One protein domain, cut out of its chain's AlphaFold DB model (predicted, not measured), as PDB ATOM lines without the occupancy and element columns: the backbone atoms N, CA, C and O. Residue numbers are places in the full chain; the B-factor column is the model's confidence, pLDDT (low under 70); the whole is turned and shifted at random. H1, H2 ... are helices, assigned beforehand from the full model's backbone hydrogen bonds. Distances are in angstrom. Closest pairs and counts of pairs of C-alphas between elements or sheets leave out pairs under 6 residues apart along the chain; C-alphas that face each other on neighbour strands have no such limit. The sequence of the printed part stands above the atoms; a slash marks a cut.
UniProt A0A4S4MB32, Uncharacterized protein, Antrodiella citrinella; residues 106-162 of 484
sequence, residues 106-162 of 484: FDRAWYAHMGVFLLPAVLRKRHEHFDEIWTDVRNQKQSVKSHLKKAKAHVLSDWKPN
ATOM      1  N   PHE A 106     121.823 103.583 131.163       94.38
ATOM      2  CA  PHE A 106     121.795 103.546 129.707       94.38
ATOM      3  C   PHE A 106     120.861 102.456 129.167       94.38
ATOM      4  O   PHE A 106     120.101 102.735 128.242       94.38
ATOM      5  N   ASP A 107     120.842 101.258 129.761       94.19
ATOM      6  CA  ASP A 107     119.912 100.194 129.349       94.19
ATOM      7  C   ASP A 107     118.459 100.601 129.602       94.19
ATOM      8  O   ASP A 107     117.593 100.325 128.774       94.19
ATOM      9  N   ARG A 108     118.172 101.305 130.704       93.25
ATOM     10  CA  ARG A 108     116.840 101.864 130.967       93.25
ATOM     11  C   ARG A 108     116.467 102.940 129.959       93.25
ATOM     12  O   ARG A 108     115.337 102.933 129.474       93.25
ATOM     13  N   ALA A 109     117.396 103.834 129.617       93.06
ATOM     14  CA  ALA A 109     117.170 104.839 128.579       93.06
ATOM     15  C   ALA A 109     116.887 104.182 127.215       93.06
ATOM     16  O   ALA A 109     115.925 104.548 126.537       93.06
ATOM     17  N   TRP A 110     117.658 103.156 126.848       95.00
ATOM     18  CA  TRP A 110     117.404 102.329 125.671       95.00
ATOM     19  C   TRP A 110     116.023 101.661 125.729       95.00
ATOM     20  O   TRP A 110     115.224 101.803 124.800       95.00
ATOM     21  N   TYR A 111     115.701 100.983 126.833       93.25
ATOM     22  CA  TYR A 111     114.437 100.271 127.018       93.25
ATOM     23  C   TYR A 111     113.234 101.220 126.955       93.25
ATOM     24  O   TYR A 111     112.225 100.894 126.335       93.25
ATOM     25  N   ALA A 112     113.340 102.426 127.517       90.38
ATOM     26  CA  ALA A 112     112.292 103.446 127.439       90.38
ATOM     27  C   ALA A 112     111.983 103.863 125.989       90.38
ATOM     28  O   ALA A 112     110.842 104.190 125.651       90.38
ATOM     29  N   HIS A 113     112.987 103.832 125.112       90.56
ATOM     30  CA  HIS A 113     112.829 104.138 123.696       90.56
ATOM     31  C   HIS A 113     112.308 102.944 122.885       90.56
ATOM     32  O   HIS A 113     111.378 103.100 122.080       90.56
ATOM     33  N   MET A 114     112.887 101.766 123.118       92.81
ATOM     34  CA  MET A 114     112.756 100.592 122.254       92.81
ATOM     35  C   MET A 114     111.753  99.548 122.756       92.81
ATOM     36  O   MET A 114     111.212  98.798 121.950       92.81
ATOM     37  N   GLY A 115     111.475  99.505 124.061       89.31
ATOM     38  CA  GLY A 115     110.618  98.497 124.694       89.31
ATOM     39  C   GLY A 115     111.237  97.097 124.758       89.31
ATOM     40  O   GLY A 115     110.517  96.127 124.963       89.31
ATOM     41  N   VAL A 116     112.552  96.981 124.549       92.00
ATOM     42  CA  VAL A 116     113.310  95.723 124.578       92.00
ATOM     43  C   VAL A 116     114.657  95.941 125.258       92.00
ATOM     44  O   VAL A 116     115.194  97.050 125.233       92.00
ATOM     45  N   PHE A 117     115.216  94.889 125.858       93.56
ATOM     46  CA  PHE A 117     116.577  94.933 126.395       93.56
ATOM     47  C   PHE A 117     117.607  95.168 125.290       93.56
ATOM     48  O   PHE A 117     117.403  94.792 124.131       93.56
ATOM     49  N   LEU A 118     118.718  95.807 125.650       95.62
ATOM     50  CA  LEU A 118     119.825  96.016 124.733       95.62
ATOM     51  C   LEU A 118     120.495  94.676 124.408       95.62
ATOM     52  O   LEU A 118     120.824  93.889 125.294       95.62
ATOM     53  N   LEU A 119     120.697  94.427 123.117       95.25
ATOM     54  CA  LEU A 119     121.395  93.243 122.634       95.25
ATOM     55  C   LEU A 119     122.919  93.427 122.728       95.25
ATOM     56  O   LEU A 119     123.403  94.544 122.526       95.25
ATOM     57  N   PRO A 120     123.695  92.342 122.920       95.25
ATOM     58  CA  PRO A 120     125.148  92.405 122.808       95.25
ATOM     59  C   PRO A 120     125.554  92.820 121.389       95.25
ATOM     60  O   PRO A 120     124.859  92.504 120.416       95.25
ATOM     61  N   ALA A 121     126.709  93.477 121.248       94.88
ATOM     62  CA  ALA A 121     127.162  94.080 119.990       94.88
ATOM     63  C   ALA A 121     127.111  93.126 118.774       94.88
ATOM     64  O   ALA A 121     126.768  93.535 117.666       94.88
ATOM     65  N   VAL A 122     127.402  91.833 118.969       94.19
ATOM     66  CA  VAL A 122     127.355  90.810 117.904       94.19
ATOM     67  C   VAL A 122     125.947  90.564 117.342       94.19
ATOM     68  O   VAL A 122     125.795  90.224 116.166       94.19
ATOM     69  N   LEU A 123     124.912  90.735 118.166       95.06
ATOM     70  CA  LEU A 123     123.512  90.620 117.757       95.06
ATOM     71  C   LEU A 123     122.959  91.977 117.323       95.06
ATOM     72  O   LEU A 123     122.210  92.043 116.353       95.06
ATOM     73  N   ARG A 124     123.384  93.060 117.980       95.19
ATOM     74  CA  ARG A 124     122.949  94.431 117.696       95.19
ATOM     75  C   ARG A 124     123.220  94.850 116.247       95.19
ATOM     76  O   ARG A 124     122.321  95.376 115.601       95.19
ATOM     77  N   LYS A 125     124.383  94.481 115.696       94.69
ATOM     78  CA  LYS A 125     124.777  94.715 114.287       94.69
ATOM     79  C   LYS A 125     123.829  94.124 113.239       94.69
ATOM     80  O   LYS A 125     123.920  94.474 112.067       94.69
ATOM     81  N   ARG A 126     122.944  93.201 113.630       95.19
ATOM     82  CA  ARG A 126     121.945  92.589 112.738       95.19
ATOM     83  C   ARG A 126     120.714  93.476 112.538       95.19
ATOM     84  O   ARG A 126     119.838  93.114 111.758       95.19
ATOM     85  N   HIS A 127     120.635  94.602 113.245       95.75
ATOM     86  CA  HIS A 127     119.484  95.493 113.256       95.75
ATOM     87  C   HIS A 127     119.892  96.892 112.789       95.75
ATOM     88  O   HIS A 127     120.780  97.519 113.368       95.75
ATOM     89  N   GLU A 128     119.236  97.382 111.732       96.31
ATOM     90  CA  GLU A 128     119.508  98.704 111.158       96.31
ATOM     91  C   GLU A 128     119.362  99.790 112.237       96.31
ATOM     92  O   GLU A 128     118.375  99.828 112.975       96.31
ATOM     93  N   HIS A 129     120.351 100.683 112.312       96.19
ATOM     94  CA  HIS A 129     120.409 101.830 113.220       96.19
ATOM     95  C   HIS A 129     120.602 101.535 114.719       96.19
ATOM     96  O   HIS A 129     120.676 102.482 115.506       96.19
ATOM     97  N   PHE A 130     120.665 100.273 115.160       96.44
ATOM     98  CA  PHE A 130     120.759  99.979 116.597       96.44
ATOM     99  C   PHE A 130     122.088 100.451 117.212       96.44
ATOM    100  O   PHE A 130     122.074 100.983 118.321       96.44
ATOM    101  N   ASP A 131     123.219 100.284 116.516       96.00
ATOM    102  CA  ASP A 131     124.536 100.725 117.006       96.00
ATOM    103  C   ASP A 131     124.624 102.257 117.097       96.00
ATOM    104  O   ASP A 131     125.148 102.799 118.074       96.00
ATOM    105  N   GLU A 132     124.075 102.975 116.115       95.88
ATOM    106  CA  GLU A 132     124.043 104.438 116.096       95.88
ATOM    107  C   GLU A 132     123.162 104.986 117.222       95.88
ATOM    108  O   GLU A 132     123.589 105.867 117.967       95.88
ATOM    109  N   ILE A 133     121.961 104.425 117.400       95.81
ATOM    110  CA  ILE A 133     121.054 104.820 118.487       95.81
ATOM    111  C   ILE A 133     121.693 104.526 119.843       95.81
ATOM    112  O   ILE A 133     121.638 105.371 120.735       95.81
ATOM    113  N   TRP A 134     122.316 103.359 120.010       96.06
ATOM    114  CA  TRP A 134     122.992 103.021 121.259       96.06
ATOM    115  C   TRP A 134     124.147 103.977 121.567       96.06
ATOM    116  O   TRP A 134     124.277 104.463 122.691       96.06
ATOM    117  N   THR A 135     124.936 104.324 120.549       95.25
ATOM    118  CA  THR A 135     126.000 105.328 120.662       95.25
ATOM    119  C   THR A 135     125.441 106.685 121.096       95.25
ATOM    120  O   THR A 135     126.035 107.349 121.949       95.25
ATOM    121  N   ASP A 136     124.296 107.104 120.556       94.12
ATOM    122  CA  ASP A 136     123.628 108.341 120.968       94.12
ATOM    123  C   ASP A 136     123.153 108.269 122.429       94.12
ATOM    124  O   ASP A 136     123.430 109.193 123.198       94.12
ATOM    125  N   VAL A 137     122.533 107.157 122.844       92.69
ATOM    126  CA  VAL A 137     122.087 106.924 124.233       92.69
ATOM    127  C   VAL A 137     123.260 107.003 125.213       92.69
ATOM    128  O   VAL A 137     123.181 107.723 126.211       92.69
ATOM    129  N   ARG A 138     124.380 106.332 124.916       92.88
ATOM    130  CA  ARG A 138     125.595 106.348 125.752       92.88
ATOM    131  C   ARG A 138     126.202 107.736 125.888       92.88
ATOM    132  O   ARG A 138     126.647 108.116 126.966       92.88
ATOM    133  N   ASN A 139     126.189 108.504 124.805       93.00
ATOM    134  CA  ASN A 139     126.698 109.871 124.791       93.00
ATOM    135  C   ASN A 139     125.676 110.903 125.297       93.00
ATOM    136  O   ASN A 139     125.953 112.099 125.216       93.00
ATOM    137  N   GLN A 140     124.502 110.461 125.771       89.00
ATOM    138  CA  GLN A 140     123.384 111.320 126.181       89.00
ATOM    139  C   GLN A 140     122.990 112.336 125.095       89.00
ATOM    140  O   GLN A 140     122.564 113.458 125.372       89.00
ATOM    141  N   LYS A 141     123.155 111.944 123.831       89.00
ATOM    142  CA  LYS A 141     122.776 112.734 122.664       89.00
ATOM    143  C   LYS A 141     121.348 112.401 122.275       89.00
ATOM    144  O   LYS A 141     120.876 111.278 122.430       89.00
ATOM    145  N   GLN A 142     120.655 113.387 121.720       83.00
ATOM    146  CA  GLN A 142     119.356 113.133 121.126       83.00
ATOM    147  C   GLN A 142     119.545 112.318 119.845       83.00
ATOM    148  O   GLN A 142     120.094 112.832 118.869       83.00
ATOM    149  N   SER A 143     119.062 111.075 119.840       79.56
ATOM    150  CA  SER A 143     119.116 110.245 118.641       79.56
ATOM    151  C   SER A 143     118.362 110.886 117.482       79.56
ATOM    152  O   SER A 143     117.331 111.550 117.664       79.56
ATOM    153  N   VAL A 144     118.839 110.637 116.263       83.06
ATOM    154  CA  VAL A 144     118.146 111.077 115.048       83.06
ATOM    155  C   VAL A 144     116.740 110.468 115.042       83.06
ATOM    156  O   VAL A 144     116.572 109.251 114.975       83.06
ATOM    157  N   LYS A 145     115.702 111.316 115.109       86.12
ATOM    158  CA  LYS A 145     114.296 110.877 115.231       86.12
ATOM    159  C   LYS A 145     113.889 109.849 114.166       86.12
ATOM    160  O   LYS A 145     113.064 108.981 114.445       86.12
ATOM    161  N   SER A 146     114.451 109.942 112.958       90.81
ATOM    162  CA  SER A 146     114.202 108.986 111.872       90.81
ATOM    163  C   SER A 146     114.773 107.596 112.166       90.81
ATOM    164  O   SER A 146     114.066 106.615 111.945       90.81
ATOM    165  N   HIS A 147     115.993 107.504 112.707       93.06
ATOM    166  CA  HIS A 147     116.620 106.240 113.104       93.06
ATOM    167  C   HIS A 147     115.801 105.558 114.196       93.06
ATOM    168  O   HIS A 147     115.400 104.409 114.031       93.06
ATOM    169  N   LEU A 148     115.454 106.297 115.257       92.25
ATOM    170  CA  LEU A 148     114.659 105.755 116.357       92.25
ATOM    171  C   LEU A 148     113.292 105.239 115.881       92.25
ATOM    172  O   LEU A 148     112.859 104.158 116.273       92.25
ATOM    173  N   LYS A 149     112.615 105.988 115.000       93.88
ATOM    174  CA  LYS A 149     111.326 105.572 114.431       93.88
ATOM    175  C   LYS A 149     111.449 104.278 113.622       93.88
ATOM    176  O   LYS A 149     110.606 103.400 113.783       93.88
ATOM    177  N   LYS A 150     112.470 104.163 112.766       95.44
ATOM    178  CA  LYS A 150     112.723 102.955 111.965       95.44
ATOM    179  C   LYS A 150     113.056 101.752 112.845       95.44
ATOM    180  O   LYS A 150     112.427 100.714 112.697       95.44
ATOM    181  N   ALA A 151     113.973 101.914 113.797       95.56
ATOM    182  CA  ALA A 151     114.380 100.850 114.709       95.56
ATOM    183  C   ALA A 151     113.204 100.357 115.569       95.56
ATOM    184  O   ALA A 151     113.010  99.155 115.740       95.56
ATOM    185  N   LYS A 152     112.359 101.267 116.068       94.38
ATOM    186  CA  LYS A 152     111.153 100.887 116.813       94.38
ATOM    187  C   LYS A 152     110.124 100.175 115.933       94.38
ATOM    188  O   LYS A 152     109.510  99.211 116.379       94.38
ATOM    189  N   ALA A 153     109.937 100.630 114.693       93.75
ATOM    190  CA  ALA A 153     109.067  99.947 113.738       93.75
ATOM    191  C   ALA A 153     109.574  98.529 113.431       93.75
ATOM    192  O   ALA A 153     108.767  97.604 113.417       93.75
ATOM    193  N   HIS A 154     110.891  98.354 113.275       94.69
ATOM    194  CA  HIS A 154     111.547  97.050 113.127       94.69
ATOM    195  C   HIS A 154     111.212  96.113 114.292       94.69
ATOM    196  O   HIS A 154     110.708  95.018 114.073       94.69
ATOM    197  N   VAL A 155     111.397  96.560 115.542       93.38
ATOM    198  CA  VAL A 155     111.045  95.754 116.729       93.38
ATOM    199  C   VAL A 155     109.566  95.362 116.720       93.38
ATOM    200  O   VAL A 155     109.243  94.195 116.899       93.38
ATOM    201  N   LEU A 156     108.662  96.313 116.479       88.44
ATOM    202  CA  LEU A 156     107.219  96.060 116.540       88.44
ATOM    203  C   LEU A 156     106.687  95.174 115.404       88.44
ATOM    204  O   LEU A 156     105.618  94.589 115.558       88.44
ATOM    205  N   SER A 157     107.379  95.118 114.265       91.06
ATOM    206  CA  SER A 157     106.946  94.331 113.102       91.06
ATOM    207  C   SER A 157     107.576  92.942 113.057       91.06
ATOM    208  O   SER A 157     106.875  91.972 112.769       91.06
ATOM    209  N   ASP A 158     108.862  92.835 113.390       93.00
ATOM    210  CA  ASP A 158     109.624  91.603 113.173       93.00
ATOM    211  C   ASP A 158     109.777  90.756 114.439       93.00
ATOM    212  O   ASP A 158     109.996  89.543 114.352       93.00
ATOM    213  N   TRP A 159     109.686  91.360 115.627       91.69
ATOM    214  CA  TRP A 159     109.892  90.635 116.877       91.69
ATOM    215  C   TRP A 159     108.560  90.117 117.399       91.69
ATOM    216  O   TRP A 159     107.572  90.842 117.497       91.69
ATOM    217  N   LYS A 160     108.539  88.836 117.767       86.88
ATOM    218  CA  LYS A 160     107.351  88.205 118.337       86.88
ATOM    219  C   LYS A 160     107.409  88.297 119.855       86.88
ATOM    220  O   LYS A 160     108.420  87.896 120.438       86.88
ATOM    221  N   PRO A 161     106.351  88.792 120.509       77.62
ATOM    222  CA  PRO A 161     106.293  88.727 121.952       77.62
ATOM    223  C   PRO A 161     106.158  87.274 122.414       77.62
ATOM    224  O   PRO A 161     105.689  86.417 121.664       77.62
ATOM    225  N   ASN A 162     106.556  86.996 123.657       78.12
ATOM    226  CA  ASN A 162     106.301  85.691 124.252       78.12
ATOM    227  C   ASN A 162     104.786  85.552 124.504       78.12
ATOM    228  O   ASN A 162     104.264  86.282 125.351       78.12
TER     229      ASN A 162
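AT A GLANCE: This is residues 106 to 162 of the 484 residues of an uncharacterized protein of Antrodiella citrinella (UniProt A0A4S4MB32). Three helices, H1, H3 and H4, make a triangle: H1 and H3 form a V that meets where H1 begins and H3 ends, and the other ends of both reach the longer H4. H2, a single short turn, sits at the corner where H3 begins and is apart from H4. The printed part has 57 residues with four named helices, H1, H2, H3 and H4 in that order along the chain, and no named strand; the class is all helix, with 36 residues in the helices. It is compact, with a radius of gyration of the C-alphas of 10.5 A, and spans 31 by 22 by 19 A.

HOW THE PARTS SIT: H1, residues 106 to 114, touches H3, residues 130 to 138; their closest C-alphas, those of Phe 106 and Arg 138, are 6.2 A apart. The two run opposite ways at a steep tilt of 50 degrees. H1 also touches H4, residues 145 to 158, and the closest C-alphas are those of Met 114 and Lys 152, 5.7 A apart. Their lines are about perpendicular, but only just, at 73 degrees. H2, residues 121 to 124, only just touches H3, with 3 pairs of C-alphas within 8 A, and touches it only at the corner by their link; the closest C-alphas are those of Arg 124 and Phe 130, 6.1 A apart. H2 is apart from both H1 and H4. H3 and H4 only just touch, also with 3 pairs of C-alphas within 8 A, and H4 does so with residues 147 to 151 alone; the closest C-alphas are those of Phe 130 and Ala 151, 6.7 A apart. These two run opposite ways at a steep tilt of 54 degrees. H3 is the hub, touching three other helices, and the helix packing is mostly crossed, with no touching pair at a shallow tilt. In H1, H3 and H4 every pair of O i and N i+4 is within hydrogen-bond range; H2 is too short for such a pair, and its one pair of O i and N i+3 is within range.

IN THESE COORDINATES: H1 begins at C-alpha 106, at (121.795, 103.546, 129.707), and measures 12.1 A from first to last C-alpha. H2 follows with four residues. H3 begins at C-alpha 130, at (120.759, 99.979, 116.597), and measures 12.2 A. H4, with 14 residues the longest helix, measures 19.9 A and ends at C-alpha 158, at (109.624, 91.603, 113.173).

THE WHOLE: The two C-alphas farthest apart are those of Lys 141 and Asn 162, 31.7 A. The printed part has no cut. The link from H2 to H3 is tight, and those from H1 to H2 and from H3 to H4 are short. The mean pLDDT of the printed part is 92.2, and no printed residue is under 70.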